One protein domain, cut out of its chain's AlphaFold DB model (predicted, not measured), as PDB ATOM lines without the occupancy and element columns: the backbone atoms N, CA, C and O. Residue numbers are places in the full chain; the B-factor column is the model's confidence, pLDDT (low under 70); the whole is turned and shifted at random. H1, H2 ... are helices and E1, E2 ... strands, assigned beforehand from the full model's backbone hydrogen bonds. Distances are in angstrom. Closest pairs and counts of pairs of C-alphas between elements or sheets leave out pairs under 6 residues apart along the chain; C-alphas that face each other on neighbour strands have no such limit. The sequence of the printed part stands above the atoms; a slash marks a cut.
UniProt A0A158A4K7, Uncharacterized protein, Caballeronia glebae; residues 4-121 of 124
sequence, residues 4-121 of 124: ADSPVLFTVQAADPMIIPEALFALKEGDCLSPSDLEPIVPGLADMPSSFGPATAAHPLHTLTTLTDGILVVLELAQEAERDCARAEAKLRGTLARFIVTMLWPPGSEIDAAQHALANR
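What this domain is: This is residues 4 to 121 of the 124 residues of an uncharacterized protein of Caballeronia glebae (UniProt A0A158A4K7). What is the overall picture? A twisted sheet of four strands has one long helix, H3, packed slantwise over one face, while residues 108 to 121, with H4 among them, stick out as an arm beyond the last turn of H3. The short H2 packs on the last residues of H3, and H1 only grazes the sheet. What is it made of? The 118 printed residues include four named helices and four named strands, in the order E1 H1 H2 E2 E3 E4 H3 H4; the class is mixed, and the sheet, E1 E4 E3 E2, is antiparallel throughout. How compact is it? It is only just loose, close to compact, with a radius of gyration of the C-alphas of 16.3 A, and it spans 56 by 36 by 27 A, elongated.

Where its parts are: Where do the first elements lie? E1, residues 9 to 14, begins at C-alpha 9 (-23.721, -38.228, 45.226) and is 16.6 A long. H1 is residues 22 to 26, and H2 is residues 35 to 38. Where are the other strands? E2 is residues 50 to 53; E3, residues 61 to 68, is 21.8 A long; E4, residues 71 to 78, is 22.6 A long. And the last helices? H3, residues 85 to 104, is 28.4 A long. H4, residues 110 to 119, is 14.2 A long and ends at C-alpha 119 (4.363, -19.555, 34.153).

How they stand to each other: How are the strands paired? E1 and E4 are antiparallel, with N 11 and O 74 2.9 A apart, within hydrogen-bond range. E4 and E3 form a hairpin, with N 73 and O 66 at 2.8 A, and E3 and E2 form another, with N 51 and O 65 at 2.8 A; E2 E3 E4 is a meander, each strand the antiparallel neighbour of the one before. How does H3 stand to the sheet? In two layers, a helix on one face of a sheet, H3 has a height over the sheet of 9.4 A and lies over E4 and E3, slantwise at 36 degrees to E3 on the local plane; its closest C-alphas to E3 are those of Leu 64 and Leu 92, 6.3 A. What of the other helices? With residues 99 to 104 alone H3 touches H2, closest at the C-alphas of Ser 36 and Met 103, 4.3 A; H1 only grazes the sheet with residues 22 to 24, and H3 and H4 are apart. Are the helix backbones complete? Each O i to N i+4 pair is within hydrogen-bond range in H3 and H4; H1 has 0 of 1, but 1 of 2 O i to N i+3 pairs, and H2 is too short for an i+4 pair.

The domain as a whole: How far does it reach? The two C-alphas farthest apart, those of Ala 58 and Arg 121, are 56.6 A apart; residues 28 to 33 and 108 to 121 stand free. Which links are long, and is there a cut? The link H2 to E2 is long, with 11 residues, and the printed part has no cut. Where is the model less sure? Residue 4 and residues 106 to 121 have pLDDT under 70, against a mean of 84.9 for the printed part.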
ATOM      1  N   ALA A   4     -10.529 -42.377  46.879       69.62
ATOM      2  CA  ALA A   4     -10.634 -41.378  45.817       69.62
ATOM      3  C   ALA A   4     -11.559 -41.798  44.657       69.62
ATOM      4  O   ALA A   4     -12.138 -40.927  44.018       69.62
ATOM      5  N   ASP A   5     -11.733 -43.101  44.425       78.81
ATOM      6  CA  ASP A   5     -12.489 -43.634  43.287       78.81
ATOM      7  C   ASP A   5     -13.966 -43.900  43.627       78.81
ATOM      8  O   ASP A   5     -14.761 -44.164  42.729       78.81
ATOM      9  N   SER A   6     -14.362 -43.873  44.910       82.88
ATOM     10  CA  SER A   6     -15.765 -44.128  45.259       82.88
ATOM     11  C   SER A   6     -16.670 -42.983  44.791       82.88
ATOM     12  O   SER A   6     -16.287 -41.818  44.939       82.88
ATOM     13  N   PRO A   7     -17.880 -43.272  44.295       87.44
ATOM     14  CA  PRO A   7     -18.812 -42.227  43.903       87.44
ATOM     15  C   PRO A   7     -19.225 -41.385  45.117       87.44
ATOM     16  O   PRO A   7     -19.321 -41.893  46.237       87.44
ATOM     17  N   VAL A   8     -19.441 -40.093  44.879       90.94
ATOM     18  CA  VAL A   8     -20.081 -39.163  45.814       90.94
ATOM     19  C   VAL A   8     -21.327 -38.652  45.111       90.94
ATOM     20  O   VAL A   8     -21.227 -38.171  43.981       90.94
ATOM     21  N   LEU A   9     -22.483 -38.788  45.751       91.69
ATOM     22  CA  LEU A   9     -23.721 -38.228  45.226       91.69
ATOM     23  C   LEU A   9     -23.773 -36.743  45.582       91.69
ATOM     24  O   LEU A   9     -23.486 -36.380  46.721       91.69
ATOM     25  N   PHE A  10     -24.110 -35.902  44.609       90.25
ATOM     26  CA  PHE A  10     -24.321 -34.470  44.792       90.25
ATOM     27  C   PHE A  10     -25.794 -34.164  44.545       90.25
ATOM     28  O   PHE A  10     -26.305 -34.434  43.458       90.25
ATOM     29  N   THR A  11     -26.450 -33.600  45.550       90.50
ATOM     30  CA  THR A  11     -27.874 -33.273  45.519       90.50
ATOM     31  C   THR A  11     -28.061 -31.802  45.857       90.50
ATOM     32  O   THR A  11     -27.446 -31.286  46.792       90.50
ATOM     33  N   VAL A  12     -28.940 -31.141  45.110       89.94
ATOM     34  CA  VAL A  12     -29.373 -29.763  45.351       89.94
ATOM     35  C   VAL A  12     -30.883 -29.783  45.525       89.94
ATOM     36  O   VAL A  12     -31.592 -30.352  44.696       89.94
ATOM     37  N   GLN A  13     -31.383 -29.193  46.605       91.12
ATOM     38  CA  GLN A  13     -32.815 -29.151  46.893       91.12
ATOM     39  C   GLN A  13     -33.208 -27.868  47.618       91.12
ATOM     40  O   GLN A  13     -32.375 -27.228  48.258       91.12
ATOM     41  N   ALA A  14     -34.489 -27.504  47.554       91.88
ATOM     42  CA  ALA A  14     -35.023 -26.444  48.398       91.88
ATOM     43  C   ALA A  14     -34.881 -26.845  49.875       91.88
ATOM     44  O   ALA A  14     -35.197 -27.974  50.254       91.88
ATOM     45  N   ALA A  15     -34.394 -25.929  50.709       91.25
ATOM     46  CA  ALA A  15     -34.261 -26.163  52.145       91.25
ATOM     47  C   ALA A  15     -35.630 -26.255  52.839       91.25
ATOM     48  O   ALA A  15     -35.780 -26.999  53.805       91.25
ATOM     49  N   ASP A  16     -36.620 -25.525  52.320       90.25
ATOM     50  CA  ASP A  16     -38.028 -25.651  52.680       90.25
ATOM     51  C   ASP A  16     -38.818 -26.103  51.439       90.25
ATOM     52  O   ASP A  16     -38.858 -25.374  50.447       90.25
ATOM     53  N   PRO A  17     -39.472 -27.278  51.453       84.00
ATOM     54  CA  PRO A  17     -40.251 -27.751  50.309       84.00
ATOM     55  C   PRO A  17     -41.450 -26.851  49.966       84.00
ATOM     56  O   PRO A  17     -41.985 -26.954  48.862       84.00
ATOM     57  N   MET A  18     -41.883 -25.976  50.878       89.50
ATOM     58  CA  MET A  18     -42.955 -25.006  50.637       89.50
ATOM     59  C   MET A  18     -42.463 -23.734  49.939       89.50
ATOM     60  O   MET A  18     -43.281 -22.975  49.417       89.50
ATOM     61  N   ILE A  19     -41.150 -23.492  49.929       86.06
ATOM     62  CA  ILE A  19     -40.525 -22.292  49.372       86.06
ATOM     63  C   ILE A  19     -39.417 -22.742  48.427       86.06
ATOM     64  O   ILE A  19     -38.283 -22.967  48.839       86.06
ATOM     65  N   ILE A  20     -39.750 -22.874  47.143       85.75
ATOM     66  CA  ILE A  20     -38.786 -23.294  46.125       85.75
ATOM     67  C   ILE A  20     -38.028 -22.058  45.622       85.75
ATOM     68  O   ILE A  20     -38.665 -21.162  45.060       85.75
ATOM     69  N   PRO A  21     -36.696 -21.986  45.800       86.31
ATOM     70  CA  PRO A  21     -35.896 -20.883  45.280       86.31
ATOM     71  C   PRO A  21     -35.976 -20.810  43.754       86.31
ATOM     72  O   PRO A  21     -35.892 -21.836  43.076       86.31
ATOM     73  N   GLU A  22     -36.085 -19.596  43.210       85.69
ATOM     74  CA  GLU A  22     -36.232 -19.378  41.762       85.69
ATOM     75  C   GLU A  22     -35.076 -19.972  40.948       85.69
ATOM     76  O   GLU A  22     -35.288 -20.481  39.849       85.69
ATOM     77  N   ALA A  23     -33.873 -19.988  41.528       81.19
ATOM     78  CA  ALA A  23     -32.681 -20.607  40.957       81.19
ATOM     79  C   ALA A  23     -32.877 -22.095  40.598       81.19
ATOM     80  O   ALA A  23     -32.287 -22.581  39.635       81.19
ATOM     81  N   LEU A  24     -33.747 -22.818  41.317       85.12
ATOM     82  CA  LEU A  24     -34.047 -24.223  41.028       85.12
ATOM     83  C   LEU A  24     -35.081 -24.400  39.909       85.12
ATOM     84  O   LEU A  24     -35.148 -25.478  39.326       85.12
ATOM     85  N   PHE A  25     -35.866 -23.375  39.558       83.31
ATOM     86  CA  PHE A  25     -36.859 -23.481  38.476       83.31
ATOM     87  C   PHE A  25     -36.228 -23.622  37.090       83.31
ATOM     88  O   PHE A  25     -36.895 -24.066  36.154       83.31
ATOM     89  N   ALA A  26     -34.955 -23.255  36.949       77.31
ATOM     90  CA  ALA A  26     -34.205 -23.458  35.718       77.31
ATOM     91  C   ALA A  26     -33.871 -24.940  35.463       77.31
ATOM     92  O   ALA A  26     -33.591 -25.296  34.320       77.31
ATOM     93  N   LEU A  27     -33.928 -25.788  36.498       83.00
ATOM     94  CA  LEU A  27     -33.558 -27.198  36.428       83.00
ATOM     95  C   LEU A  27     -34.691 -28.072  35.896       83.00
ATOM     96  O   LEU A  27     -35.835 -27.987  36.347       83.00
ATOM     97  N   LYS A  28     -34.350 -28.982  34.988       81.81
ATOM     98  CA  LYS A  28     -35.242 -30.028  34.490       81.81
ATOM     99  C   LYS A  28     -34.661 -31.407  34.745       81.81
ATOM    100  O   LYS A  28     -33.453 -31.619  34.829       81.81
ATOM    101  N   GLU A  29     -35.561 -32.376  34.845       79.50
ATOM    102  CA  GLU A  29     -35.168 -33.773  34.919       79.50
ATOM    103  C   GLU A  29     -34.387 -34.171  33.657       79.50
ATOM    104  O   GLU A  29     -34.831 -33.932  32.533       79.50
ATOM    105  N   GLY A  30     -33.218 -34.782  33.859       79.56
ATOM    106  CA  GLY A  30     -32.324 -35.197  32.779       79.56
ATOM    107  C   GLY A  30     -31.331 -34.127  32.312       79.56
ATOM    108  O   GLY A  30     -30.521 -34.425  31.430       79.56
ATOM    109  N   ASP A  31     -31.343 -32.925  32.899       81.56
ATOM    110  CA  ASP A  31     -30.345 -31.903  32.586       81.56
ATOM    111  C   ASP A  31     -28.928 -32.395  32.912       81.56
ATOM    112  O   ASP A  31     -28.628 -32.877  34.006       81.56
ATOM    113  N   CYS A  32     -28.034 -32.252  31.934       80.00
ATOM    114  CA  CYS A  32     -26.609 -32.515  32.088       80.00
ATOM    115  C   CYS A  32     -25.897 -31.185  32.329       80.00
ATOM    116  O   CYS A  32     -25.498 -30.513  31.380       80.00
ATOM    117  N   LEU A  33     -25.767 -30.797  33.595       77.31
ATOM    118  CA  LEU A  33     -25.125 -29.541  33.977       77.31
ATOM    119  C   LEU A  33     -23.618 -29.732  34.085       77.31
ATOM    120  O   LEU A  33     -23.143 -30.652  34.762       77.31
ATOM    121  N   SER A  34     -22.857 -28.846  33.451       78.44
ATOM    122  CA  SER A  34     -21.443 -28.746  33.780       78.44
ATOM    123  C   SER A  34     -21.295 -28.080  35.152       78.44
ATOM    124  O   SER A  34     -22.148 -27.277  35.534       78.44
ATOM    125  N   PRO A  35     -20.223 -28.357  35.914       74.38
ATOM    126  CA  PRO A  35     -20.007 -27.666  37.178       74.38
ATOM    127  C   PRO A  35     -20.009 -26.140  37.032       74.38
ATOM    128  O   PRO A  35     -20.519 -25.472  37.912       74.38
ATOM    129  N   SER A  36     -19.533 -25.572  35.922       74.00
ATOM    130  CA  SER A  36     -19.604 -24.124  35.664       74.00
ATOM    131  C   SER A  36     -21.020 -23.556  35.592       74.00
ATOM    132  O   SER A  36     -21.212 -22.385  35.898       74.00
ATOM    133  N   ASP A  37     -22.012 -24.370  35.229       79.44
ATOM    134  CA  ASP A  37     -23.405 -23.928  35.118       79.44
ATOM    135  C   ASP A  37     -24.112 -23.890  36.482       79.44
ATOM    136  O   ASP A  37     -25.260 -23.466  36.564       79.44
ATOM    137  N   LEU A  38     -23.449 -24.345  37.556       79.56
ATOM    138  CA  LEU A  38     -24.040 -24.463  38.890       79.56
ATOM    139  C   LEU A  38     -24.017 -23.163  39.698       79.56
ATOM    140  O   LEU A  38     -24.789 -23.060  40.644       79.56
ATOM    141  N   GLU A  39     -23.191 -22.170  39.362       81.94
ATOM    142  CA  GLU A  39     -23.115 -20.922  40.142       81.94
ATOM    143  C   GLU A  39     -24.465 -20.177  40.227       81.94
ATOM    144  O   GLU A  39     -24.873 -19.852  41.344       81.94
ATOM    145  N   PRO A  40     -25.252 -20.047  39.138       83.50
ATOM    146  CA  PRO A  40     -26.604 -19.488  39.213       83.50
ATOM    147  C   PRO A  40     -27.604 -20.356  39.992       83.50
ATOM    148  O   PRO A  40     -28.652 -19.860  40.401       83.50
ATOM    149  N   ILE A  41     -27.318 -21.652  40.160       85.50
ATOM    150  CA  ILE A  41     -28.201 -22.634  40.810       85.50
ATOM    151  C   ILE A  41     -27.928 -22.703  42.312       85.50
ATOM    152  O   ILE A  41     -28.857 -22.880  43.087       85.50
ATOM    153  N   VAL A  42     -26.672 -22.583  42.737       87.25
ATOM    154  CA  VAL A  42     -26.241 -22.599  44.145       87.25
ATOM    155  C   VAL A  42     -25.391 -21.358  44.445       87.25
ATOM    156  O   VAL A  42     -24.200 -21.481  44.758       87.25
ATOM    157  N   PRO A  43     -25.980 -20.150  44.346       83.31
ATOM    158  CA  PRO A  43     -25.249 -18.904  44.549       83.31
ATOM    159  C   PRO A  43     -24.613 -18.874  45.938       83.31
ATOM    160  O   PRO A  43     -25.178 -19.394  46.897       83.31
ATOM    161  N   GLY A  44     -23.404 -18.321  46.052       86.12
ATOM    162  CA  GLY A  44     -22.716 -18.153  47.339       86.12
ATOM    163  C   GLY A  44     -22.208 -19.443  47.998       86.12
ATOM    164  O   GLY A  44     -21.671 -19.380  49.103       86.12
ATOM    165  N   LEU A  45     -22.304 -20.614  47.346       88.06
ATOM    166  CA  LEU A  45     -21.867 -21.894  47.933       88.06
ATOM    167  C   LEU A  45     -20.411 -21.865  48.436       88.06
ATOM    168  O   LEU A  45     -20.084 -22.536  49.413       88.06
ATOM    169  N   ALA A  46     -19.541 -21.086  47.786       86.12
ATOM    170  CA  ALA A  46     -18.136 -20.945  48.162       86.12
ATOM    171  C   ALA A  46     -17.917 -20.278  49.531       86.12
ATOM    172  O   ALA A  46     -16.909 -20.544  50.187       86.12
ATOM    173  N   ASP A  47     -18.860 -19.438  49.956       88.81
ATOM    174  CA  ASP A  47     -18.747 -18.605  51.153       88.81
ATOM    175  C   ASP A  47     -19.489 -19.204  52.357       88.81
ATOM    176  O   ASP A  47     -19.335 -18.741  53.491       88.81
ATOM    177  N   MET A  48     -20.285 -20.254  52.133       91.81
ATOM    178  CA  MET A  48     -21.147 -20.836  53.153       91.81
ATOM    179  C   MET A  48     -20.476 -22.002  53.894       91.81
ATOM    180  O   MET A  48     -19.831 -22.861  53.286       91.81
ATOM    181  N   PRO A  49     -20.630 -22.085  55.229       93.38
ATOM    182  CA  PRO A  49     -20.046 -23.163  56.011       93.38
ATOM    183  C   PRO A  49     -20.761 -24.493  55.750       93.38
ATOM    184  O   PRO A  49     -21.989 -24.562  55.705       93.38
ATOM    185  N   SER A  50     -19.982 -25.572  55.682       95.69
ATOM    186  CA  SER A  50     -20.502 -26.931  55.522       95.69
ATOM    187  C   SER A  50     -20.487 -27.720  56.840       95.69
ATOM    188  O   SER A  50     -19.467 -27.730  57.543       95.69
ATOM    189  N   SER A  51     -21.553 -28.464  57.129       97.44
ATOM    190  CA  SER A  51     -21.687 -29.339  58.299       97.44
ATOM    191  C   SER A  51     -21.541 -30.812  57.919       97.44
ATOM    192  O   SER A  51     -22.101 -31.254  56.918       97.44
ATOM    193  N   PHE A  52     -20.788 -31.582  58.707       97.62
ATOM    194  CA  PHE A  52     -20.586 -33.014  58.476       97.62
ATOM    195  C   PHE A  52     -21.508 -33.856  59.365       97.62
ATOM    196  O   PHE A  52     -21.544 -33.676  60.583       97.62
ATOM    197  N   GLY A  53     -22.216 -34.803  58.750       97.06
ATOM    198  CA  GLY A  53     -23.025 -35.824  59.407       97.06
ATOM    199  C   GLY A  53     -22.412 -37.215  59.203       97.06
ATOM    200  O   GLY A  53     -22.309 -37.676  58.065       97.06
ATOM    201  N   PRO A  54     -21.990 -37.925  60.263       96.50
ATOM    202  CA  PRO A  54     -21.472 -39.279  60.115       96.50
ATOM    203  C   PRO A  54     -22.592 -40.275  59.783       96.50
ATOM    204  O   PRO A  54     -23.721 -40.131  60.253       96.50
ATOM    205  N   ALA A  55     -22.254 -41.332  59.038       94.62
ATOM    206  CA  ALA A  55     -23.160 -42.450  58.811       94.62
ATOM    207  C   ALA A  55     -23.578 -43.104  60.134       94.62
ATOM    208  O   ALA A  55     -22.774 -43.283  61.054       94.62
ATOM    209  N   THR A  56     -24.842 -43.508  60.210       93.81
ATOM    210  CA  THR A  56     -25.435 -44.179  61.369       93.81
ATOM    211  C   THR A  56     -26.121 -45.473  60.944       93.81
ATOM    212  O   THR A  56     -26.353 -45.713  59.763       93.81
ATOM    213  N   ALA A  57     -26.513 -46.304  61.913       90.75
ATOM    214  CA  ALA A  57     -27.281 -47.516  61.624       90.75
ATOM    215  C   ALA A  57     -28.638 -47.227  60.950       90.75
ATOM    216  O   ALA A  57     -29.121 -48.046  60.175       90.75
ATOM    217  N   ALA A  58     -29.246 -46.068  61.233       91.50
ATOM    218  CA  ALA A  58     -30.499 -45.643  60.609       91.50
ATOM    219  C   ALA A  58     -30.286 -44.992  59.230       91.50
ATOM    220  O   ALA A  58     -31.207 -44.958  58.418       91.50
ATOM    221  N   HIS A  59     -29.084 -44.473  58.970       91.44
ATOM    222  CA  HIS A  59     -28.748 -43.779  57.734       91.44
ATOM    223  C   HIS A  59     -27.301 -44.098  57.325       91.44
ATOM    224  O   HIS A  59     -26.372 -43.445  57.812       91.44
ATOM    225  N   PRO A  60     -27.076 -45.106  56.460       94.44
ATOM    226  CA  PRO A  60     -25.745 -45.640  56.154       94.44
ATOM    227  C   PRO A  60     -24.941 -44.759  55.173       94.44
ATOM    228  O   PRO A  60     -24.135 -45.265  54.389       94.44
ATOM    229  N   LEU A  61     -25.153 -43.441  55.203       96.75
ATOM    230  CA  LEU A  61     -24.482 -42.446  54.368       96.75
ATOM    231  C   LEU A  61     -23.785 -41.414  55.259       96.75
ATOM    232  O   LEU A  61     -24.388 -40.871  56.183       96.75
ATOM    233  N   HIS A  62     -22.516 -41.136  54.969       97.31
ATOM    234  CA  HIS A  62     -21.840 -39.937  55.447       97.31
ATOM    235  C   HIS A  62     -22.315 -38.759  54.607       97.31
ATOM    236  O   HIS A  62     -22.302 -38.850  53.378       97.31
ATOM    237  N   THR A  63     -22.688 -37.660  55.252       97.56
ATOM    238  CA  THR A  63     -23.225 -36.480  54.579       97.56
ATOM    239  C   THR A  63     -22.379 -35.249  54.873       97.56
ATOM    240  O   THR A  63     -21.827 -35.082  55.962       97.56
ATOM    241  N   LEU A  64     -22.257 -34.371  53.885       97.88
ATOM    242  CA  LEU A  64     -21.763 -33.014  54.067       97.88
ATOM    243  C   LEU A  64     -22.819 -32.067  53.508       97.88
ATOM    244  O   LEU A  64     -23.142 -32.136  52.323       97.88
ATOM    245  N   THR A  65     -23.370 -31.213  54.361       97.06
ATOM    246  CA  THR A  65     -24.466 -30.309  54.015       97.06
ATOM    247  C   THR A  65     -24.002 -28.865  54.025       97.06
ATOM    248  O   THR A  65     -23.257 -28.454  54.911       97.06
ATOM    249  N   THR A  66     -24.441 -28.082  53.046       96.19
ATOM    250  CA  THR A  66     -24.215 -26.632  52.991       96.19
ATOM    251  C   THR A  66     -25.519 -25.959  52.592       96.19
ATOM    252  O   THR A  66     -26.181 -26.419  51.666       96.19
ATOM    253  N   LEU A  67     -25.915 -24.906  53.304       94.25
ATOM    254  CA  LEU A  67     -27.129 -24.143  53.019       94.25
ATOM    255  C   LEU A  67     -26.732 -22.801  52.417       94.25
ATOM    256  O   LEU A  67     -25.934 -22.093  53.024       94.25
ATOM    257  N   THR A  68     -27.305 -22.446  51.274       92.12
ATOM    258  CA  THR A  68     -27.076 -21.153  50.627       92.12
ATOM    259  C   THR A  68     -28.352 -20.647  49.968       92.12
ATOM    260  O   THR A  68     -29.012 -21.419  49.288       92.12
ATOM    261  N   ASP A  69     -28.762 -19.403  50.229       88.94
ATOM    262  CA  ASP A  69     -29.949 -18.761  49.629       88.94
ATOM    263  C   ASP A  69     -31.222 -19.637  49.558       88.94
ATOM    264  O   ASP A  69     -31.956 -19.662  48.572       88.94
ATOM    265  N   GLY A  70     -31.500 -20.388  50.631       90.19
ATOM    266  CA  GLY A  70     -32.666 -21.281  50.713       90.19
ATOM    267  C   GLY A  70     -32.501 -22.620  49.981       90.19
ATOM    268  O   GLY A  70     -33.455 -23.390  49.883       90.19
ATOM    269  N   ILE A  71     -31.296 -22.922  49.507       92.62
ATOM    270  CA  ILE A  71     -30.920 -24.136  48.786       92.62
ATOM    271  C   ILE A  71     -29.987 -24.971  49.656       92.62
ATOM    272  O   ILE A  71     -28.927 -24.523  50.096       92.62
ATOM    273  N   LEU A  72     -30.387 -26.209  49.904       94.81
ATOM    274  CA  LEU A  72     -29.604 -27.200  50.615       94.81
ATOM    275  C   LEU A  72     -28.814 -28.039  49.610       94.81
ATOM    276  O   LEU A  72     -29.382 -28.780  48.806       94.81
ATOM    277  N   VAL A  73     -27.494 -27.944  49.699       94.44
ATOM    278  CA  VAL A  73     -26.544 -28.782  48.970       94.44
ATOM    279  C   VAL A  73     -26.119 -29.929  49.871       94.44
ATOM    280  O   VAL A  73     -25.685 -29.706  51.003       94.44
ATOM    281  N   VAL A  74     -26.227 -31.156  49.373       96.25
ATOM    282  CA  VAL A  74     -25.861 -32.375  50.098       96.25
ATOM    283  C   VAL A  74     -24.875 -33.176  49.259       96.25
ATOM    284  O   VAL A  74     -25.157 -33.525  48.115       96.25
ATOM    285  N   LEU A  75     -23.717 -33.481  49.840       96.25
ATOM    286  CA  LEU A  75     -22.810 -34.504  49.335       96.25
ATOM    287  C   LEU A  75     -22.946 -35.762  50.181       96.25
ATOM    288  O   LEU A  75     -22.855 -35.679  51.408       96.25
ATOM    289  N   GLU A  76     -23.087 -36.918  49.542       97.06
ATOM    290  CA  GLU A  76     -23.279 -38.193  50.234       97.06
ATOM    291  C   GLU A  76     -22.243 -39.234  49.802       97.06
ATOM    292  O   GLU A  76     -21.947 -39.407  48.616       97.06
ATOM    293  N   LEU A  77     -21.699 -39.955  50.781       96.56
ATOM    294  CA  LEU A  77     -20.784 -41.076  50.586       96.56
ATOM    295  C   LEU A  77     -21.274 -42.278  51.393       96.56
ATOM    296  O   LEU A  77     -21.424 -42.198  52.610       96.56
ATOM    297  N   ALA A  78     -21.468 -43.416  50.729       95.06
ATOM    298  CA  ALA A  78     -21.895 -44.636  51.400       95.06
ATOM    299  C   ALA A  78     -20.860 -45.119  52.430       95.06
ATOM    300  O   ALA A  78     -19.662 -45.173  52.143       95.06
ATOM    301  N   GLN A  79     -21.319 -45.533  53.612       94.19
ATOM    302  CA  GLN A  79     -20.456 -46.032  54.694       94.19
ATOM    303  C   GLN A  79     -19.642 -47.272  54.287       94.19
ATOM    304  O   GLN A  79     -18.535 -47.509  54.768       94.19
ATOM    305  N   GLU A  80     -20.175 -48.092  53.385       92.75
ATOM    306  CA  GLU A  80     -19.448 -49.239  52.835       92.75
ATOM    307  C   GLU A  80     -18.238 -48.831  51.984       92.75
ATOM    308  O   GLU A  80     -17.272 -49.591  51.890       92.75
ATOM    309  N   ALA A  81     -18.266 -47.628  51.404       91.06
ATOM    310  CA  ALA A  81     -17.190 -47.098  50.582       91.06
ATOM    311  C   ALA A  81     -16.054 -46.493  51.421       91.06
ATOM    312  O   ALA A  81     -14.903 -46.510  50.982       91.06
ATOM    313  N   GLU A  82     -16.363 -45.970  52.609       93.62
ATOM    314  CA  GLU A  82     -15.388 -45.565  53.620       93.62
ATOM    315  C   GLU A  82     -16.019 -45.637  55.013       93.62
ATOM    316  O   GLU A  82     -17.016 -44.974  55.275       93.62
ATOM    317  N   ARG A  83     -15.417 -46.431  55.904       91.25
ATOM    318  CA  ARG A  83     -15.918 -46.632  57.275       91.25
ATOM    319  C   ARG A  83     -15.310 -45.648  58.267       91.25
ATOM    320  O   ARG A  83     -15.870 -45.444  59.342       91.25
ATOM    321  N   ASP A  84     -14.146 -45.094  57.944       94.38
ATOM    322  CA  ASP A  84     -13.473 -44.111  58.780       94.38
ATOM    323  C   ASP A  84     -14.119 -42.730  58.601       94.38
ATOM    324  O   ASP A  84     -14.074 -42.140  57.519       94.38
ATOM    325  N   CYS A  85     -14.710 -42.201  59.678       94.31
ATOM    326  CA  CYS A  85     -15.422 -40.923  59.642       94.31
ATOM    327  C   CYS A  85     -14.531 -39.751  59.213       94.31
ATOM    328  O   CYS A  85     -14.985 -38.908  58.446       94.31
ATOM    329  N   ALA A  86     -13.279 -39.694  59.675       95.25
ATOM    330  CA  ALA A  86     -12.384 -38.584  59.360       95.25
ATOM    331  C   ALA A  86     -11.974 -38.608  57.881       95.25
ATOM    332  O   ALA A  86     -11.918 -37.568  57.223       95.25
ATOM    333  N   ARG A  87     -11.733 -39.799  57.322       94.62
ATOM    334  CA  ARG A  87     -11.428 -39.971  55.895       94.62
ATOM    335  C   ARG A  87     -12.652 -39.715  55.016       94.62
ATOM    336  O   ARG A  87     -12.499 -39.113  53.953       94.62
ATOM    337  N   ALA A  88     -13.843 -40.118  55.457       95.38
ATOM    338  CA  ALA A  88     -15.097 -39.802  54.777       95.38
ATOM    339  C   ALA A  88     -15.352 -38.286  54.747       95.38
ATOM    340  O   ALA A  88     -15.607 -37.729  53.679       95.38
ATOM    341  N   GLU A  89     -15.198 -37.604  55.885       97.12
ATOM    342  CA  GLU A  89     -15.321 -36.148  55.979       97.12
ATOM    343  C   GLU A  89     -14.306 -35.440  55.075       97.12
ATOM    344  O   GLU A  89     -14.684 -34.589  54.268       97.12
ATOM    345  N   ALA A  90     -13.027 -35.822  55.151       95.31
ATOM    346  CA  ALA A  90     -11.976 -35.244  54.320       95.31
ATOM    347  C   ALA A  90     -12.273 -35.414  52.825       95.31
ATOM    348  O   ALA A  90     -12.076 -34.483  52.040       95.31
ATOM    349  N   LYS A  91     -12.794 -36.578  52.422       94.69
ATOM    350  CA  LYS A  91     -13.211 -36.816  51.041       94.69
ATOM    351  C   LYS A  91     -14.373 -35.916  50.629       94.69
ATOM    352  O   LYS A  91     -14.309 -35.327  49.551       94.69
ATOM    353  N   LEU A  92     -15.422 -35.815  51.442       96.31
ATOM    354  CA  LEU A  92     -16.587 -34.991  51.114       96.31
ATOM    355  C   LEU A  92     -16.203 -33.511  51.024       96.31
ATOM    356  O   LEU A  92     -16.546 -32.854  50.044       96.31
ATOM    357  N   ARG A  93     -15.401 -33.006  51.969       95.56
ATOM    358  CA  ARG A  93     -14.888 -31.627  51.937       95.56
ATOM    359  C   ARG A  93     -13.979 -31.377  50.735       95.56
ATOM    360  O   ARG A  93     -14.124 -30.359  50.069       95.56
ATOM    361  N   GLY A  94     -13.084 -32.311  50.416       93.75
ATOM    362  CA  GLY A  94     -12.240 -32.221  49.221       93.75
ATOM    363  C   GLY A  94     -13.054 -32.247  47.922       93.75
ATOM    364  O   GLY A  94     -12.733 -31.537  46.972       93.75
ATOM    365  N   THR A  95     -14.142 -33.019  47.899       92.81
ATOM    366  CA  THR A  95     -15.081 -33.070  46.773       92.81
ATOM    367  C   THR A  95     -15.819 -31.740  46.623       92.81
ATOM    368  O   THR A  95     -15.819 -31.182  45.528       92.81
ATOM    369  N   LEU A  96     -16.357 -31.180  47.714       92.50
ATOM    370  CA  LEU A  96     -16.990 -29.858  47.722       92.50
ATOM    371  C   LEU A  96     -16.031 -28.767  47.236       92.50
ATOM    372  O   LEU A  96     -16.385 -27.984  46.361       92.50
ATOM    373  N   ALA A  97     -14.798 -28.753  47.746       90.94
ATOM    374  CA  ALA A  97     -13.784 -27.788  47.332       90.94
ATOM    375  C   ALA A  97     -13.494 -27.880  45.827       90.94
ATOM    376  O   ALA A  97     -13.405 -26.860  45.150       90.94
ATOM    377  N   ARG A  98     -13.401 -29.097  45.274       87.38
ATOM    378  CA  ARG A  98     -13.223 -29.295  43.830       87.38
ATOM    379  C   ARG A  98     -14.423 -28.790  43.029       87.38
ATOM    380  O   ARG A  98     -14.218 -28.179  41.981       87.38
ATOM    381  N   PHE A  99     -15.646 -29.024  43.506       84.94
ATOM    382  CA  PHE A  99     -16.850 -28.460  42.891       84.94
ATOM    383  C   PHE A  99     -16.793 -26.931  42.878       84.94
ATOM    384  O   PHE A  99     -16.898 -26.344  41.808       84.94
ATOM    385  N   ILE A 100     -16.515 -26.303  44.024       87.44
ATOM    386  CA  ILE A 100     -16.383 -24.845  44.154       87.44
ATOM    387  C   ILE A 100     -15.326 -24.287  43.204       87.44
ATOM    388  O   ILE A 100     -15.599 -23.340  42.472       87.44
ATOM    389  N   VAL A 101     -14.142 -24.895  43.155       84.69
ATOM    390  CA  VAL A 101     -13.077 -24.441  42.253       84.69
ATOM    391  C   VAL A 101     -13.513 -24.534  40.791       84.69
ATOM    392  O   VAL A 101     -13.258 -23.612  40.030       84.69
ATOM    393  N   THR A 102     -14.202 -25.609  40.401       80.50
ATOM    394  CA  THR A 102     -14.649 -25.789  39.009       80.50
ATOM    395  C   THR A 102     -15.796 -24.836  38.643       80.50
ATOM    396  O   THR A 102     -15.879 -24.418  37.491       80.50
ATOM    397  N   MET A 103     -16.654 -24.475  39.607       82.44
ATOM    398  CA  MET A 103     -17.701 -23.457  39.441       82.44
ATOM    399  C   MET A 103     -17.102 -22.063  39.218       82.44
ATOM    400  O   MET A 103     -17.481 -21.372  38.281       82.44
ATOM    401  N   LEU A 104     -16.159 -21.657  40.076       79.19
ATOM    402  CA  LEU A 104     -15.598 -20.301  40.079       79.19
ATOM    403  C   LEU A 104     -14.508 -20.089  39.019       79.19
ATOM    404  O   LEU A 104     -14.329 -18.980  38.519       79.19
ATOM    405  N   TRP A 105     -13.769 -21.147  38.683       76.88
ATOM    406  CA  TRP A 105     -12.658 -21.122  37.732       76.88
ATOM    407  C   TRP A 105     -12.777 -22.274  36.734       76.88
ATOM    408  O   TRP A 105     -12.018 -23.247  36.808       76.88
ATOM    409  N   PRO A 106     -13.722 -22.193  35.783       67.50
ATOM    410  CA  PRO A 106     -13.819 -23.197  34.742       67.50
ATOM    411  C   PRO A 106     -12.542 -23.245  33.886       67.50
ATOM    412  O   PRO A 106     -11.886 -22.210  33.689       67.50
ATOM    413  N   PRO A 107     -12.187 -24.426  33.343       62.50
ATOM    414  CA  PRO A 107     -11.068 -24.571  32.414       62.50
ATOM    415  C   PRO A 107     -11.220 -23.615  31.222       62.50
ATOM    416  O   PRO A 107     -12.279 -23.582  30.593       62.50
ATOM    417  N   GLY A 108     -10.176 -22.843  30.909       58.94
ATOM    418  CA  GLY A 108     -10.224 -21.822  29.850       58.94
ATOM    419  C   GLY A 108     -10.762 -20.448  30.276       58.94
ATOM    420  O   GLY A 108     -10.942 -19.580  29.421       58.94
ATOM    421  N   SER A 109     -10.991 -20.220  31.573       57.81
ATOM    422  CA  SER A 109     -11.232 -18.876  32.118       57.81
ATOM    423  C   SER A 109     -10.005 -17.961  31.940       57.81
ATOM    424  O   SER A 109      -8.867 -18.427  31.856       57.81
ATOM    425  N   GLU A 110     -10.202 -16.637  31.904       57.91
ATOM    426  CA  GLU A 110      -9.109 -15.655  31.727       57.91
ATOM    427  C   GLU A 110      -7.993 -15.786  32.783       57.91
ATOM    428  O   GLU A 110      -6.839 -15.440  32.531       57.91
ATOM    429  N   ILE A 111      -8.322 -16.343  33.952       58.81
ATOM    430  CA  ILE A 111      -7.390 -16.618  35.050       58.81
ATOM    431  C   ILE A 111      -6.447 -17.778  34.695       58.81
ATOM    432  O   ILE A 111      -5.253 -17.696  34.982       58.81
ATOM    433  N   ASP A 112      -6.945 -18.798  33.999       53.97
ATOM    434  CA  ASP A 112      -6.162 -19.930  33.489       53.97
ATOM    435  C   ASP A 112      -5.166 -19.453  32.411       53.97
ATOM    436  O   ASP A 112      -3.973 -19.767  32.444       53.97
ATOM    437  N   ALA A 113      -5.614 -18.560  31.518       55.19
ATOM    438  CA  ALA A 113      -4.762 -17.918  30.515       55.19
ATOM    439  C   ALA A 113      -3.697 -16.998  31.143       55.19
ATOM    440  O   ALA A 113      -2.540 -17.001  30.713       55.19
ATOM    441  N   ALA A 114      -4.056 -16.235  32.179       58.78
ATOM    442  CA  ALA A 114      -3.130 -15.362  32.896       58.78
ATOM    443  C   ALA A 114      -2.078 -16.154  33.691       58.78
ATOM    444  O   ALA A 114      -0.896 -15.800  33.659       58.78
ATOM    445  N   GLN A 115      -2.468 -17.245  34.355       57.59
ATOM    446  CA  GLN A 115      -1.545 -18.126  35.077       57.59
ATOM    447  C   GLN A 115      -0.602 -18.872  34.124       57.59
ATOM    448  O   GLN A 115       0.607 -18.899  34.368       57.59
ATOM    449  N   HIS A 116      -1.102 -19.378  32.991       56.12
ATOM    450  CA  HIS A 116      -0.260 -19.958  31.939       56.12
ATOM    451  C   HIS A 116       0.702 -18.936  31.311       56.12
ATOM    452  O   HIS A 116       1.858 -19.266  31.033       56.12
ATOM    453  N   ALA A 117       0.264 -17.691  31.106       57.62
ATOM    454  CA  ALA A 117       1.115 -16.623  30.586       57.62
ATOM    455  C   ALA A 117       2.212 -16.204  31.580       57.62
ATOM    456  O   ALA A 117       3.313 -15.858  31.156       57.62
ATOM    457  N   LEU A 118       1.940 -16.248  32.889       58.31
ATOM    458  CA  LEU A 118       2.922 -15.983  33.945       58.31
ATOM    459  C   LEU A 118       3.934 -17.125  34.109       58.31
ATOM    460  O   LEU A 118       5.124 -16.850  34.248       58.31
ATOM    461  N   ALA A 119       3.491 -18.382  34.041       59.19
ATOM    462  CA  ALA A 119       4.363 -19.555  34.153       59.19
ATOM    463  C   ALA A 119       5.347 -19.702  32.975       59.19
ATOM    464  O   ALA A 119       6.415 -20.286  33.135       59.19
ATOM    465  N   ASN A 120       5.009 -19.143  31.809       54.72
ATOM    466  CA  ASN A 120       5.835 -19.178  30.598       54.72
ATOM    467  C   ASN A 120       6.698 -17.923  30.389       54.72
ATOM    468  O   ASN A 120       7.287 -17.758  29.316       54.72
ATOM    469  N   ARG A 121       6.797 -17.019  31.373       50.94
ATOM    470  CA  ARG A 121       7.750 -15.906  31.273       50.94
ATOM    471  C   ARG A 121       9.169 -16.437  31.495       50.94
ATOM    472  O   ARG A 121       9.422 -17.023  32.546       50.94
TER     473      ARG A 121